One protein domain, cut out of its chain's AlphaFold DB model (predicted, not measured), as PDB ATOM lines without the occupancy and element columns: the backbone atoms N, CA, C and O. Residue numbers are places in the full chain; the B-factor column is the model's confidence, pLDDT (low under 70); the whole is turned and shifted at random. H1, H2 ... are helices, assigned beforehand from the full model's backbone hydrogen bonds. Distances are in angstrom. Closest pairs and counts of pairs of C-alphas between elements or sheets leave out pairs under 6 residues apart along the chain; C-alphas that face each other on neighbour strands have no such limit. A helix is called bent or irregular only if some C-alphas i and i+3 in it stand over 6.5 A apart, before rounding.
ATOM      1  N   ARG A   2     -21.145  15.943  37.670       86.50
ATOM      2  CA  ARG A   2     -20.430  14.712  37.272       86.50
ATOM      3  C   ARG A   2     -20.796  13.487  38.123       86.50
ATOM      4  O   ARG A   2     -21.075  12.434  37.575       86.50
ATOM      5  N   GLU A   3     -20.873  13.651  39.441       91.88
ATOM      6  CA  GLU A   3     -21.267  12.576  40.368       91.88
ATOM      7  C   GLU A   3     -22.673  12.030  40.090       91.88
ATOM      8  O   GLU A   3     -22.876  10.822  40.106       91.88
ATOM      9  N   VAL A   4     -23.634  12.897  39.760       91.62
ATOM     10  CA  VAL A   4     -25.008  12.485  39.425       91.62
ATOM     11  C   VAL A   4     -25.022  11.639  38.154       91.62
ATOM     12  O   VAL A   4     -25.700  10.617  38.103       91.62
ATOM     13  N   ILE A   5     -24.239  12.027  37.143       92.94
ATOM     14  CA  ILE A   5     -24.114  11.258  35.897       92.94
ATOM     15  C   ILE A   5     -23.527   9.874  36.181       92.94
ATOM     16  O   ILE A   5     -24.039   8.889  35.658       92.94
ATOM     17  N   GLU A   6     -22.502   9.782  37.029       93.94
ATOM     18  CA  GLU A   6     -21.910   8.493  37.404       93.94
ATOM     19  C   GLU A   6     -22.866   7.622  38.227       93.94
ATOM     20  O   GLU A   6     -22.920   6.416  38.012       93.94
ATOM     21  N   LEU A   7     -23.686   8.208  39.106       95.00
ATOM     22  CA  LEU A   7     -24.713   7.464  39.847       95.00
ATOM     23  C   LEU A   7     -25.775   6.871  38.916       95.00
ATOM     24  O   LEU A   7     -26.140   5.702  39.054       95.00
ATOM     25  N   ILE A   8     -26.256   7.659  37.950       94.38
ATOM     26  CA  ILE A   8     -27.232   7.185  36.961       94.38
ATOM     27  C   ILE A   8     -26.592   6.124  36.059       94.38
ATOM     28  O   ILE A   8     -27.198   5.082  35.822       94.38
ATOM     29  N   ARG A   9     -25.355   6.355  35.599       93.44
ATOM     30  CA  ARG A   9     -24.605   5.420  34.747       93.44
ATOM     31  C   ARG A   9     -24.303   4.106  35.461       93.44
ATOM     32  O   ARG A   9     -24.342   3.058  34.835       93.44
ATOM     33  N   GLY A  10     -23.996   4.166  36.753       92.50
ATOM     34  CA  GLY A  10     -23.666   3.007  37.579       92.50
ATOM     35  C   GLY A  10     -24.874   2.173  38.009       92.50
ATOM     36  O   GLY A  10     -24.709   1.264  38.817       92.50
ATOM     37  N   GLY A  11     -26.084   2.486  37.529       94.06
ATOM     38  CA  GLY A  11     -27.294   1.738  37.867       94.06
ATOM     39  C   GLY A  11     -27.792   1.958  39.297       94.06
ATOM     40  O   GLY A  11     -28.641   1.203  39.759       94.06
ATOM     41  N   HIS A  12     -27.318   2.993  40.007       95.69
ATOM     42  CA  HIS A  12     -27.691   3.248  41.407       95.69
ATOM     43  C   HIS A  12     -29.215   3.348  41.602       95.69
ATOM     44  O   HIS A  12     -29.755   2.858  42.588       95.69
ATOM     45  N   PHE A  13     -29.909   3.955  40.634       95.06
ATOM     46  CA  PHE A  13     -31.362   4.155  40.657       95.06
ATOM     47  C   PHE A  13     -32.162   3.006  40.024       95.06
ATOM     48  O   PHE A  13     -33.390   3.024  40.070       95.06
ATOM     49  N   SER A  14     -31.498   2.018  39.417       95.00
ATOM     50  CA  SER A  14     -32.138   0.801  38.906       95.00
ATOM     51  C   SER A  14     -31.182  -0.394  39.023       95.00
ATOM     52  O   SER A  14     -30.635  -0.849  38.021       95.00
ATOM     53  N   PRO A  15     -30.944  -0.917  40.242       93.44
ATOM     54  CA  PRO A  15     -29.963  -1.988  40.448       93.44
ATOM     55  C   PRO A  15     -30.306  -3.283  39.696       93.44
ATOM     56  O   PRO A  15     -29.419  -4.015  39.270       93.44
ATOM     57  N   GLU A  16     -31.600  -3.553  39.519       96.44
ATOM     58  CA  GLU A  16     -32.132  -4.720  38.802       96.44
ATOM     59  C   GLU A  16     -32.005  -4.583  37.276       96.44
ATOM     60  O   GLU A  16     -32.039  -5.581  36.559       96.44
ATOM     61  N   ASN A  17     -31.844  -3.354  36.772       94.81
ATOM     62  CA  ASN A  17     -31.616  -3.057  35.362       94.81
ATOM     63  C   ASN A  17     -30.658  -1.855  35.208       94.81
ATOM     64  O   ASN A  17     -31.100  -0.740  34.916       94.81
ATOM     65  N   PRO A  18     -29.339  -2.060  35.400       93.62
ATOM     66  CA  PRO A  18     -28.364  -0.966  35.459       93.62
ATOM     67  C   PRO A  18     -28.311  -0.094  34.199       93.62
ATOM     68  O   PRO A  18     -28.030   1.101  34.283       93.62
ATOM     69  N   ASP A  19     -28.632  -0.670  33.039       95.44
ATOM     70  CA  ASP A  19     -28.603   0.014  31.744       95.44
ATOM     71  C   ASP A  19     -29.910   0.747  31.402       95.44
ATOM     72  O   ASP A  19     -29.990   1.398  30.356       95.44
ATOM     73  N   LEU A  20     -30.928   0.701  32.274       96.69
ATOM     74  CA  LEU A  20     -32.251   1.291  32.032       96.69
ATOM     75  C   LEU A  20     -32.178   2.756  31.572       96.69
ATOM     76  O   LEU A  20     -32.925   3.176  30.688       96.69
ATOM     77  N   PHE A  21     -31.259   3.537  32.145       96.31
ATOM     78  CA  PHE A  21     -31.113   4.968  31.863       96.31
ATOM     79  C   PHE A  21     -30.043   5.294  30.817       96.31
ATOM     80  O   PHE A  21     -29.810   6.469  30.521       96.31
ATOM     81  N   LYS A  22     -29.398   4.288  30.217       94.94
ATOM     82  CA  LYS A  22     -28.342   4.506  29.225       94.94
ATOM     83  C   LYS A  22     -28.798   5.376  28.039       94.94
ATOM     84  O   LYS A  22     -28.069   6.315  27.722       94.94
ATOM     85  N   PRO A  23     -29.987   5.174  27.426       95.38
ATOM     86  CA  PRO A  23     -30.427   6.013  26.306       95.38
ATOM     87  C   PRO A  23     -30.591   7.493  26.680       95.38
ATOM     88  O   PRO A  23     -30.279   8.373  25.877       95.38
ATOM     89  N   LEU A  24     -31.038   7.776  27.909       94.25
ATOM     90  CA  LEU A  24     -31.163   9.137  28.430       94.25
ATOM     91  C   LEU A  24     -29.786   9.801  28.544       94.25
ATOM     92  O   LEU A  24     -29.591  10.906  28.043       94.25
ATOM     93  N   LEU A  25     -28.824   9.114  29.169       94.38
ATOM     94  CA  LEU A  25     -27.465   9.633  29.317       94.38
ATOM     95  C   LEU A  25     -26.772   9.807  27.968       94.38
ATOM     96  O   LEU A  25     -26.118  10.820  27.753       94.38
ATOM     97  N   ASP A  26     -26.922   8.853  27.052       94.00
ATOM     98  CA  ASP A  26     -26.331   8.948  25.718       94.00
ATOM     99  C   ASP A  26     -26.882  10.165  24.953       94.00
ATOM    100  O   ASP A  26     -26.121  10.866  24.285       94.00
ATOM    101  N   SER A  27     -28.183  10.454  25.077       94.56
ATOM    102  CA  SER A  27     -28.807  11.640  24.475       94.56
ATOM    103  C   SER A  27     -28.235  12.943  25.047       94.56
ATOM    104  O   SER A  27     -27.755  13.802  24.299       94.56
ATOM    105  N   LEU A  28     -28.199  13.052  26.379       94.06
ATOM    106  CA  LEU A  28     -27.704  14.240  27.078       94.06
ATOM    107  C   LEU A  28     -26.206  14.476  26.847       94.06
ATOM    108  O   LEU A  28     -25.786  15.603  26.637       94.06
ATOM    109  N   MET A  29     -25.388  13.422  26.828       92.44
ATOM    110  CA  MET A  29     -23.937  13.550  26.650       92.44
ATOM    111  C   MET A  29     -23.527  13.832  25.200       92.44
ATOM    112  O   MET A  29     -22.444  14.367  24.970       92.44
ATOM    113  N   ARG A  30     -24.343  13.427  24.216       93.12
ATOM    114  CA  ARG A  30     -24.004  13.570  22.793       93.12
ATOM    115  C   ARG A  30     -24.470  14.893  22.203       93.12
ATOM    116  O   ARG A  30     -23.743  15.464  21.395       93.12
ATOM    117  N   GLN A  31     -25.693  15.318  22.517       93.06
ATOM    118  CA  GLN A  31     -26.310  16.476  21.865       93.06
ATOM    119  C   GLN A  31     -26.814  17.537  22.833       93.06
ATOM    120  O   GLN A  31     -26.727  18.703  22.472       93.06
ATOM    121  N   ASP A  32     -27.333  17.150  24.003       93.56
ATOM    122  CA  ASP A  32     -28.012  18.068  24.932       93.56
ATOM    123  C   ASP A  32     -28.926  19.078  24.204       93.56
ATOM    124  O   ASP A  32     -28.749  20.291  24.289       93.56
ATOM    125  N   GLU A  33     -29.879  18.565  23.416       95.62
ATOM    126  CA  GLU A  33     -30.693  19.366  22.482       95.62
ATOM    127  C   GLU A  33     -31.431  20.531  23.159       95.62
ATOM    128  O   GLU A  33     -31.636  21.583  22.556       95.62
ATOM    129  N   TYR A  34     -31.793  20.348  24.427       95.19
ATOM    130  CA  TYR A  34     -32.520  21.329  25.226       95.19
ATOM    131  C   TYR A  34     -31.629  22.078  26.224       95.19
ATOM    132  O   TYR A  34     -32.158  22.776  27.083       95.19
ATOM    133  N   MET A  35     -30.301  21.944  26.120       95.25
ATOM    134  CA  MET A  35     -29.318  22.658  26.942       95.25
ATOM    135  C   MET A  35     -29.484  22.450  28.457       95.25
ATOM    136  O   MET A  35     -29.204  23.349  29.254       95.25
ATOM    137  N   LEU A  36     -29.910  21.254  28.884       94.38
ATOM    138  CA  LEU A  36     -30.114  20.943  30.301       94.38
ATOM    139  C   LEU A  36     -28.832  21.155  31.104       94.38
ATOM    140  O   LEU A  36     -28.890  21.619  32.242       94.38
ATOM    141  N   PHE A  37     -27.679  20.792  30.541       93.44
ATOM    142  CA  PHE A  37     -26.406  20.913  31.242       93.44
ATOM    143  C   PHE A  37     -25.939  22.359  31.327       93.44
ATOM    144  O   PHE A  37     -25.334  22.736  32.330       93.44
ATOM    145  N   ALA A  38     -26.254  23.173  30.318       93.38
ATOM    146  CA  ALA A  38     -25.933  24.594  30.337       93.38
ATOM    147  C   ALA A  38     -26.718  25.334  31.433       93.38
ATOM    148  O   ALA A  38     -26.147  26.162  32.143       93.38
ATOM    149  N   ASP A  39     -27.997  24.999  31.612       96.38
ATOM    150  CA  ASP A  39     -28.856  25.677  32.585       96.38
ATOM    151  C   ASP A  39     -28.723  25.125  34.011       96.38
ATOM    152  O   ASP A  39     -29.112  25.810  34.964       96.38
ATOM    153  N   PHE A  40     -28.157  23.925  34.187       94.69
ATOM    154  CA  PHE A  40     -28.162  23.200  35.461       94.69
ATOM    155  C   PHE A  40     -27.616  24.018  36.639       94.69
ATOM    156  O   PHE A  40     -28.276  24.115  37.674       94.69
ATOM    157  N   ASP A  41     -26.447  24.644  36.494       95.62
ATOM    158  CA  ASP A  41     -25.833  25.405  37.590       95.62
ATOM    159  C   ASP A  41     -26.674  26.634  37.965       95.62
ATOM    160  O   ASP A  41     -26.865  26.940  39.145       95.62
ATOM    161  N   SER A  42     -27.237  27.315  36.962       97.38
ATOM    162  CA  SER A  42     -28.119  28.464  37.189       97.38
ATOM    163  C   SER A  42     -29.425  28.047  37.871       97.38
ATOM    164  O   SER A  42     -29.917  28.746  38.760       97.38
ATOM    165  N   TYR A  43     -29.953  26.876  37.509       97.19
ATOM    166  CA  TYR A  43     -31.138  26.290  38.112       97.19
ATOM    167  C   TYR A  43     -30.902  25.950  39.586       97.19
ATOM    168  O   TYR A  43     -31.709  26.342  40.429       97.19
ATOM    169  N   VAL A  44     -29.782  25.294  39.919       97.31
ATOM    170  CA  VAL A  44     -29.414  24.976  41.310       97.31
ATOM    171  C   VAL A  44     -29.280  26.254  42.139       97.31
ATOM    172  O   VAL A  44     -29.912  26.365  43.188       97.31
ATOM    173  N   ALA A  45     -28.558  27.261  41.635       98.06
ATOM    174  CA  ALA A  45     -28.393  28.533  42.337       98.06
ATOM    175  C   ALA A  45     -29.738  29.230  42.621       98.06
ATOM    176  O   ALA A  45     -29.961  29.766  43.707       98.06
ATOM    177  N   ARG A  46     -30.673  29.200  41.662       98.38
ATOM    178  CA  ARG A  46     -32.019  29.756  41.861       98.38
ATOM    179  C   ARG A  46     -32.857  28.929  42.833       98.38
ATOM    180  O   ARG A  46     -33.623  29.512  43.597       98.38
ATOM    181  N   GLN A  47     -32.716  27.606  42.839       98.50
ATOM    182  CA  GLN A  47     -33.399  26.746  43.806       98.50
ATOM    183  C   GLN A  47     -32.930  27.008  45.244       98.50
ATOM    184  O   GLN A  47     -33.762  27.044  46.151       98.50
ATOM    185  N   ASP A  48     -31.643  27.291  45.459       98.50
ATOM    186  CA  ASP A  48     -31.130  27.681  46.780       98.50
ATOM    187  C   ASP A  48     -31.756  28.996  47.272       98.50
ATOM    188  O   ASP A  48     -32.156  29.117  48.437       98.50
ATOM    189  N   GLU A  49     -31.915  29.977  46.379       98.38
ATOM    190  CA  GLU A  49     -32.621  31.225  46.682       98.38
ATOM    191  C   GLU A  49     -34.100  30.985  47.004       98.38
ATOM    192  O   GLU A  49     -34.613  31.541  47.977       98.38
ATOM    193  N   VAL A  50     -34.785  30.128  46.240       98.44
ATOM    194  CA  VAL A  50     -36.174  29.730  46.521       98.44
ATOM    195  C   VAL A  50     -36.275  29.091  47.902       98.44
ATOM    196  O   VAL A  50     -37.125  29.496  48.693       98.44
ATOM    197  N   ALA A  51     -35.385  28.154  48.233       98.50
ATOM    198  CA  ALA A  51     -35.359  27.499  49.536       98.50
ATOM    199  C   ALA A  51     -35.110  28.494  50.681       98.50
ATOM    200  O   ALA A  51     -35.692  28.355  51.761       98.50
ATOM    201  N   ALA A  52     -34.269  29.508  50.462       98.38
ATOM    202  CA  ALA A  52     -34.043  30.575  51.430       98.38
ATOM    203  C   ALA A  52     -35.282  31.457  51.626       98.38
ATOM    204  O   ALA A  52     -35.674  31.703  52.765       98.38
ATOM    205  N   VAL A  53     -35.924  31.888  50.537       98.38
ATOM    206  CA  VAL A  53     -37.129  32.729  50.592       98.38
ATOM    207  C   VAL A  53     -38.321  31.966  51.164       98.38
ATOM    208  O   VAL A  53     -39.103  32.551  51.898       98.38
ATOM    209  N   TYR A  54     -38.450  30.667  50.898       98.31
ATOM    210  CA  TYR A  54     -39.538  29.846  51.435       98.31
ATOM    211  C   TYR A  54     -39.540  29.784  52.972       98.31
ATOM    212  O   TYR A  54     -40.599  29.689  53.588       98.31
ATOM    213  N   ARG A  55     -38.363  29.875  53.608       98.38
ATOM    214  CA  ARG A  55     -38.247  29.951  55.077       98.38
ATOM    215  C   ARG A  55     -38.703  31.299  55.646       98.38
ATOM    216  O   ARG A  55     -39.044  31.369  56.824       98.38
ATOM    217  N   ASP A  56     -38.723  32.349  54.830       98.56
ATOM    218  CA  ASP A  56     -39.279  33.658  55.166       98.56
ATOM    219  C   ASP A  56     -40.766  33.693  54.778       98.56
ATOM    220  O   ASP A  56     -41.144  34.027  53.652       98.56
ATOM    221  N   VAL A  57     -41.618  33.307  55.730       98.50
ATOM    222  CA  VAL A  57     -43.064  33.164  55.512       98.50
ATOM    223  C   VAL A  57     -43.701  34.478  55.056       98.50
ATOM    224  O   VAL A  57     -44.511  34.471  54.132       98.50
ATOM    225  N   GLU A  58     -43.325  35.611  55.654       98.56
ATOM    226  CA  GLU A  58     -43.901  36.912  55.303       98.56
ATOM    227  C   GLU A  58     -43.576  37.276  53.851       98.56
ATOM    228  O   GLU A  58     -44.471  37.610  53.061       98.56
ATOM    229  N   ARG A  59     -42.299  37.156  53.469       98.50
ATOM    230  CA  ARG A  59     -41.857  37.436  52.104       98.50
ATOM    231  C   ARG A  59     -42.494  36.484  51.100       98.50
ATOM    232  O   ARG A  59     -42.978  36.948  50.064       98.50
ATOM    233  N   TRP A  60     -42.522  35.185  51.397       98.62
ATOM    234  CA  TRP A  60     -43.128  34.177  50.532       98.62
ATOM    235  C   TRP A  60     -44.614  34.462  50.298       98.62
ATOM    236  O   TRP A  60     -45.046  34.590  49.151       98.62
ATOM    237  N   THR A  61     -45.387  34.677  51.368       98.62
ATOM    238  CA  THR A  61     -46.820  34.985  51.279       98.62
ATOM    239  C   THR A  61     -47.075  36.265  50.490       98.62
ATOM    240  O   THR A  61     -47.940  36.285  49.609       98.62
ATOM    241  N   ARG A  62     -46.298  37.329  50.733       98.69
ATOM    242  CA  ARG A  62     -46.406  38.575  49.966       98.69
ATOM    243  C   ARG A  62     -46.161  38.338  48.474       98.69
ATOM    244  O   ARG A  62     -46.917  38.850  47.648       98.69
ATOM    245  N   MET A  63     -45.132  37.567  48.121       98.44
ATOM    246  CA  MET A  63     -44.841  37.217  46.729       98.44
ATOM    247  C   MET A  63     -45.988  36.426  46.093       98.44
ATOM    248  O   MET A  63     -46.382  36.745  44.970       98.44
ATOM    249  N   SER A  64     -46.563  35.444  46.791       98.44
ATOM    250  CA  SER A  64     -47.701  34.665  46.288       98.44
ATOM    251  C   SER A  64     -48.924  35.545  46.015       98.44
ATOM    252  O   SER A  64     -49.459  35.507  44.909       98.44
ATOM    253  N   ILE A  65     -49.314  36.405  46.966       98.69
ATOM    254  CA  ILE A  65     -50.458  37.320  46.809       98.69
ATOM    255  C   ILE A  65     -50.257  38.247  45.607       98.69
ATOM    256  O   ILE A  65     -51.162  38.412  44.788       98.69
ATOM    257  N   LEU A  66     -49.067  38.842  45.476       98.69
ATOM    258  CA  LEU A  66     -48.767  39.747  44.366       98.69
ATOM    259  C   LEU A  66     -48.778  39.033  43.013       98.69
ATOM    260  O   LEU A  66     -49.236  39.625  42.036       98.69
ATOM    261  N   ASN A  67     -48.303  37.786  42.944       98.38
ATOM    262  CA  ASN A  67     -48.413  36.982  41.731       98.38
ATOM    263  C   ASN A  67     -49.883  36.762  41.375       98.38
ATOM    264  O   ASN A  67     -50.292  37.160  40.288       98.38
ATOM    265  N   THR A  68     -50.694  36.244  42.303       98.31
ATOM    266  CA  THR A  68     -52.130  36.008  42.085       98.31
ATOM    267  C   THR A  68     -52.857  37.272  41.626       98.31
ATOM    268  O   THR A  68     -53.553  37.244  40.614       98.31
ATOM    269  N   ALA A  69     -52.638  38.405  42.299       98.44
ATOM    270  CA  ALA A  69     -53.266  39.679  41.949       98.44
ATOM    271  C   ALA A  69     -52.899  40.177  40.535       98.44
ATOM    272  O   ALA A  69     -53.645  40.952  39.939       98.44
ATOM    273  N   ARG A  70     -51.764  39.737  39.976       98.25
ATOM    274  CA  ARG A  70     -51.262  40.143  38.652       98.25
ATOM    275  C   ARG A  70     -51.571  39.138  37.538       98.25
ATOM    276  O   ARG A  70     -51.175  39.370  36.398       98.25
ATOM    277  N   MET A  71     -52.296  38.052  37.821       98.00
ATOM    278  CA  MET A  71     -52.575  37.000  36.831       98.00
ATOM    279  C   MET A  71     -53.641  37.361  35.785       98.00
ATOM    280  O   MET A  71     -53.808  36.615  34.826       98.00
ATOM    281  N   GLY A  72     -54.333  38.501  35.907       96.88
ATOM    282  CA  GLY A  72     -55.469  38.854  35.038       96.88
ATOM    283  C   GLY A  72     -55.183  38.786  33.529       96.88
ATOM    284  O   GLY A  72     -56.041  38.358  32.759       96.88
ATOM    285  N   LYS A  73     -53.956  39.109  33.093       97.06
ATOM    286  CA  LYS A  73     -53.541  39.003  31.681       97.06
ATOM    287  C   LYS A  73     -53.613  37.567  31.138       97.06
ATOM    288  O   LYS A  73     -53.810  37.381  29.943       97.06
ATOM    289  N   PHE A  74     -53.479  36.554  31.981       97.62
ATOM    290  CA  PHE A  74     -53.497  35.152  31.563       97.62
ATOM    291  C   PHE A  74     -54.899  34.527  31.586       97.62
ATOM    292  O   PHE A  74     -55.027  33.330  31.346       97.62
ATOM    293  N   SER A  75     -55.955  35.313  31.834       98.19
ATOM    294  CA  SER A  75     -57.334  34.823  31.739       98.19
ATOM    295  C   SER A  75     -57.679  34.379  30.313       98.19
ATOM    296  O   SER A  75     -57.401  35.091  29.339       98.19
ATOM    297  N   SER A  76     -58.339  33.223  30.200       98.00
ATOM    298  CA  SER A  76     -58.914  32.743  28.944       98.00
ATOM    299  C   SER A  76     -60.010  33.669  28.430       98.00
ATOM    300  O   SER A  76     -60.135  33.806  27.220       98.00
ATOM    301  N   ASP A  77     -60.754  34.355  29.303       97.62
ATOM    302  CA  ASP A  77     -61.817  35.278  28.882       97.62
ATOM    303  C   ASP A  77     -61.251  36.409  28.025       97.62
ATOM    304  O   ASP A  77     -61.806  36.735  26.979       97.62
ATOM    305  N   ARG A  78     -60.090  36.956  28.417       97.75
ATOM    306  CA  ARG A  78     -59.368  37.949  27.611       97.75
ATOM    307  C   ARG A  78     -58.973  37.363  26.254       97.75
ATOM    308  O   ARG A  78     -59.186  38.012  25.236       97.75
ATOM    309  N   ALA A  79     -58.405  36.155  26.236       97.88
ATOM    310  CA  ALA A  79     -58.006  35.499  24.992       97.88
ATOM    311  C   ALA A  79     -59.215  35.256  24.071       97.88
ATOM    312  O   ALA A  79     -59.165  35.605  22.899       97.88
ATOM    313  N   ILE A  80     -60.332  34.745  24.592       97.94
ATOM    314  CA  ILE A  80     -61.564  34.551  23.818       97.94
ATOM    315  C   ILE A  80     -62.098  35.884  23.290       97.94
ATOM    316  O   ILE A  80     -62.452  35.964  22.118       97.94
ATOM    317  N   GLN A  81     -62.100  36.947  24.097       97.19
ATOM    318  CA  GLN A  81     -62.491  38.284  23.636       97.19
ATOM    319  C   GLN A  81     -61.599  38.791  22.491       97.19
ATOM    320  O   GLN A  81     -62.109  39.382  21.540       97.19
ATOM    321  N   GLU A  82     -60.285  38.547  22.550       97.81
ATOM    322  CA  GLU A  82     -59.348  38.855  21.460       97.81
ATOM    323  C   GLU A  82     -59.670  38.051  20.198       97.81
ATOM    324  O   GLU A  82     -59.770  38.632  19.123       97.81
ATOM    325  N   TYR A  83     -59.936  36.748  20.310       98.25
ATOM    326  CA  TYR A  83     -60.364  35.937  19.166       98.25
ATOM    327  C   TYR A  83     -61.684  36.436  18.565       98.25
ATOM    328  O   TYR A  83     -61.761  36.624  17.348       98.25
ATOM    329  N   CYS A  84     -62.697  36.705  19.395       98.12
ATOM    330  CA  CYS A  84     -63.991  37.232  18.959       98.12
ATOM    331  C   CYS A  84     -63.838  38.537  18.170       98.12
ATOM    332  O   CYS A  84     -64.395  38.662  17.081       98.12
ATOM    333  N   ARG A  85     -63.044  39.482  18.681       97.75
ATOM    334  CA  ARG A  85     -62.854  40.803  18.070       97.75
ATOM    335  C   ARG A  85     -61.904  40.779  16.874       97.75
ATOM    336  O   ARG A  85     -62.173  41.411  15.852       97.75
ATOM    337  N   ASP A  86     -60.778  40.084  16.979       98.38
ATOM    338  CA  ASP A  86     -59.656  40.247  16.052       98.38
ATOM    339  C   ASP A  86     -59.686  39.210  14.922       98.38
ATOM    340  O   ASP A  86     -59.289  39.543  13.803       98.38
ATOM    341  N   ILE A  87     -60.256  38.021  15.157       98.12
ATOM    342  CA  ILE A  87     -60.297  36.917  14.185       98.12
ATOM    343  C   ILE A  87     -61.730  36.613  13.736       98.12
ATOM    344  O   ILE A  87     -62.028  36.716  12.550       98.12
ATOM    345  N   TRP A  88     -62.625  36.247  14.658       98.38
ATOM    346  CA  TRP A  88     -63.960  35.735  14.316       98.38
ATOM    347  C   TRP A  88     -64.965  36.818  13.929       98.38
ATOM    348  O   TRP A  88     -65.925  36.522  13.226       98.38
TER     349      TRP A  88
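AT A GLANCE: This is residues 2 to 88 of the 109 residues of a protein of Syntrophorhabdus sp. PtaU1.Bin002 (UniProt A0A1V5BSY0). The model is an open V of helices: the long helix H3 is one arm, H4, H5 and H6 follow one another in a row as the other arm, and H3 and H4 meet in a corner near Asp 56. Beyond the start of H3 a small head is made of H1 and H2, a loose helical hairpin, with the loop of residues 10 to 21 between them. The printed part has 87 residues with six named helices, H1 to H6 in order, and no named strand; the class is all helix. It is extended, with a radius of gyration of the C-alphas of 21.5 A, and it spans 55 by 43 by 26 A.

HOW THE PARTS SIT: Begin with H1, residues 2 to 9, and H2, residues 22 to 30, a helical hairpin. They only just touch, with 3 pairs of C-alphas within 8 A; the closest C-alphas are those of Arg 9 and Lys 22, 6.7 A apart. They run opposite ways at a steep tilt of 36 degrees, only just past shallow. Go on to H3, residues 36 to 55: it is close to H2 but not clearly touching, the closest C-alphas being those of Leu 28 and Leu 36, 7.8 A apart, and the two are about perpendicular at 75 degrees. H4, residues 57 to 69, and H3 touch only at the corner, and only just, with 3 pairs of C-alphas within 8 A; the closest C-alphas, of Tyr 54 and Trp 60, are 5.7 A apart. H3 and H4 run opposite ways at a steep tilt of 67 degrees. H5, residues 71 to 74, meets H4 only through their link, and H6, residues 76 to 88, meets H5 only through their link. Among the pairs that are apart are H1 and H3, and H4 and H6. In H1, H2 and H4 every O i to N i+4 pair is within hydrogen-bond range; H3 has 13 of 16 and H6 has 8 of 9, while H5 is too short for such a pair.

IN THESE COORDINATES: Find C-alpha 2 at (-20.430, 14.712, 37.272), where H1 begins; it is 10.5 A long, and H2 is 11.9 A. H3 runs 27.6 A from C-alpha 36 at (-30.114, 20.943, 30.301), with a kink of 34 degrees near residue 43; it is irregular, C-alphas 38 and 41 being 7.3 A apart. H4 is 18.2 A and H5 is 5.7 A. H6, 15.8 A, ends at C-alpha 88, (-63.960, 35.735, 14.316); it is neither bent nor irregular, but only just: C-alphas 85 and 88 are 6.4 A apart.

THE WHOLE: The two C-alphas farthest apart are those of Glu 16 and Arg 85, 58.7 A. The link from H1 to H2 is long, 12 residues, and the other four are tight. The printed part has no cut; its mean pLDDT is 96.3, and no printed residue is under 70.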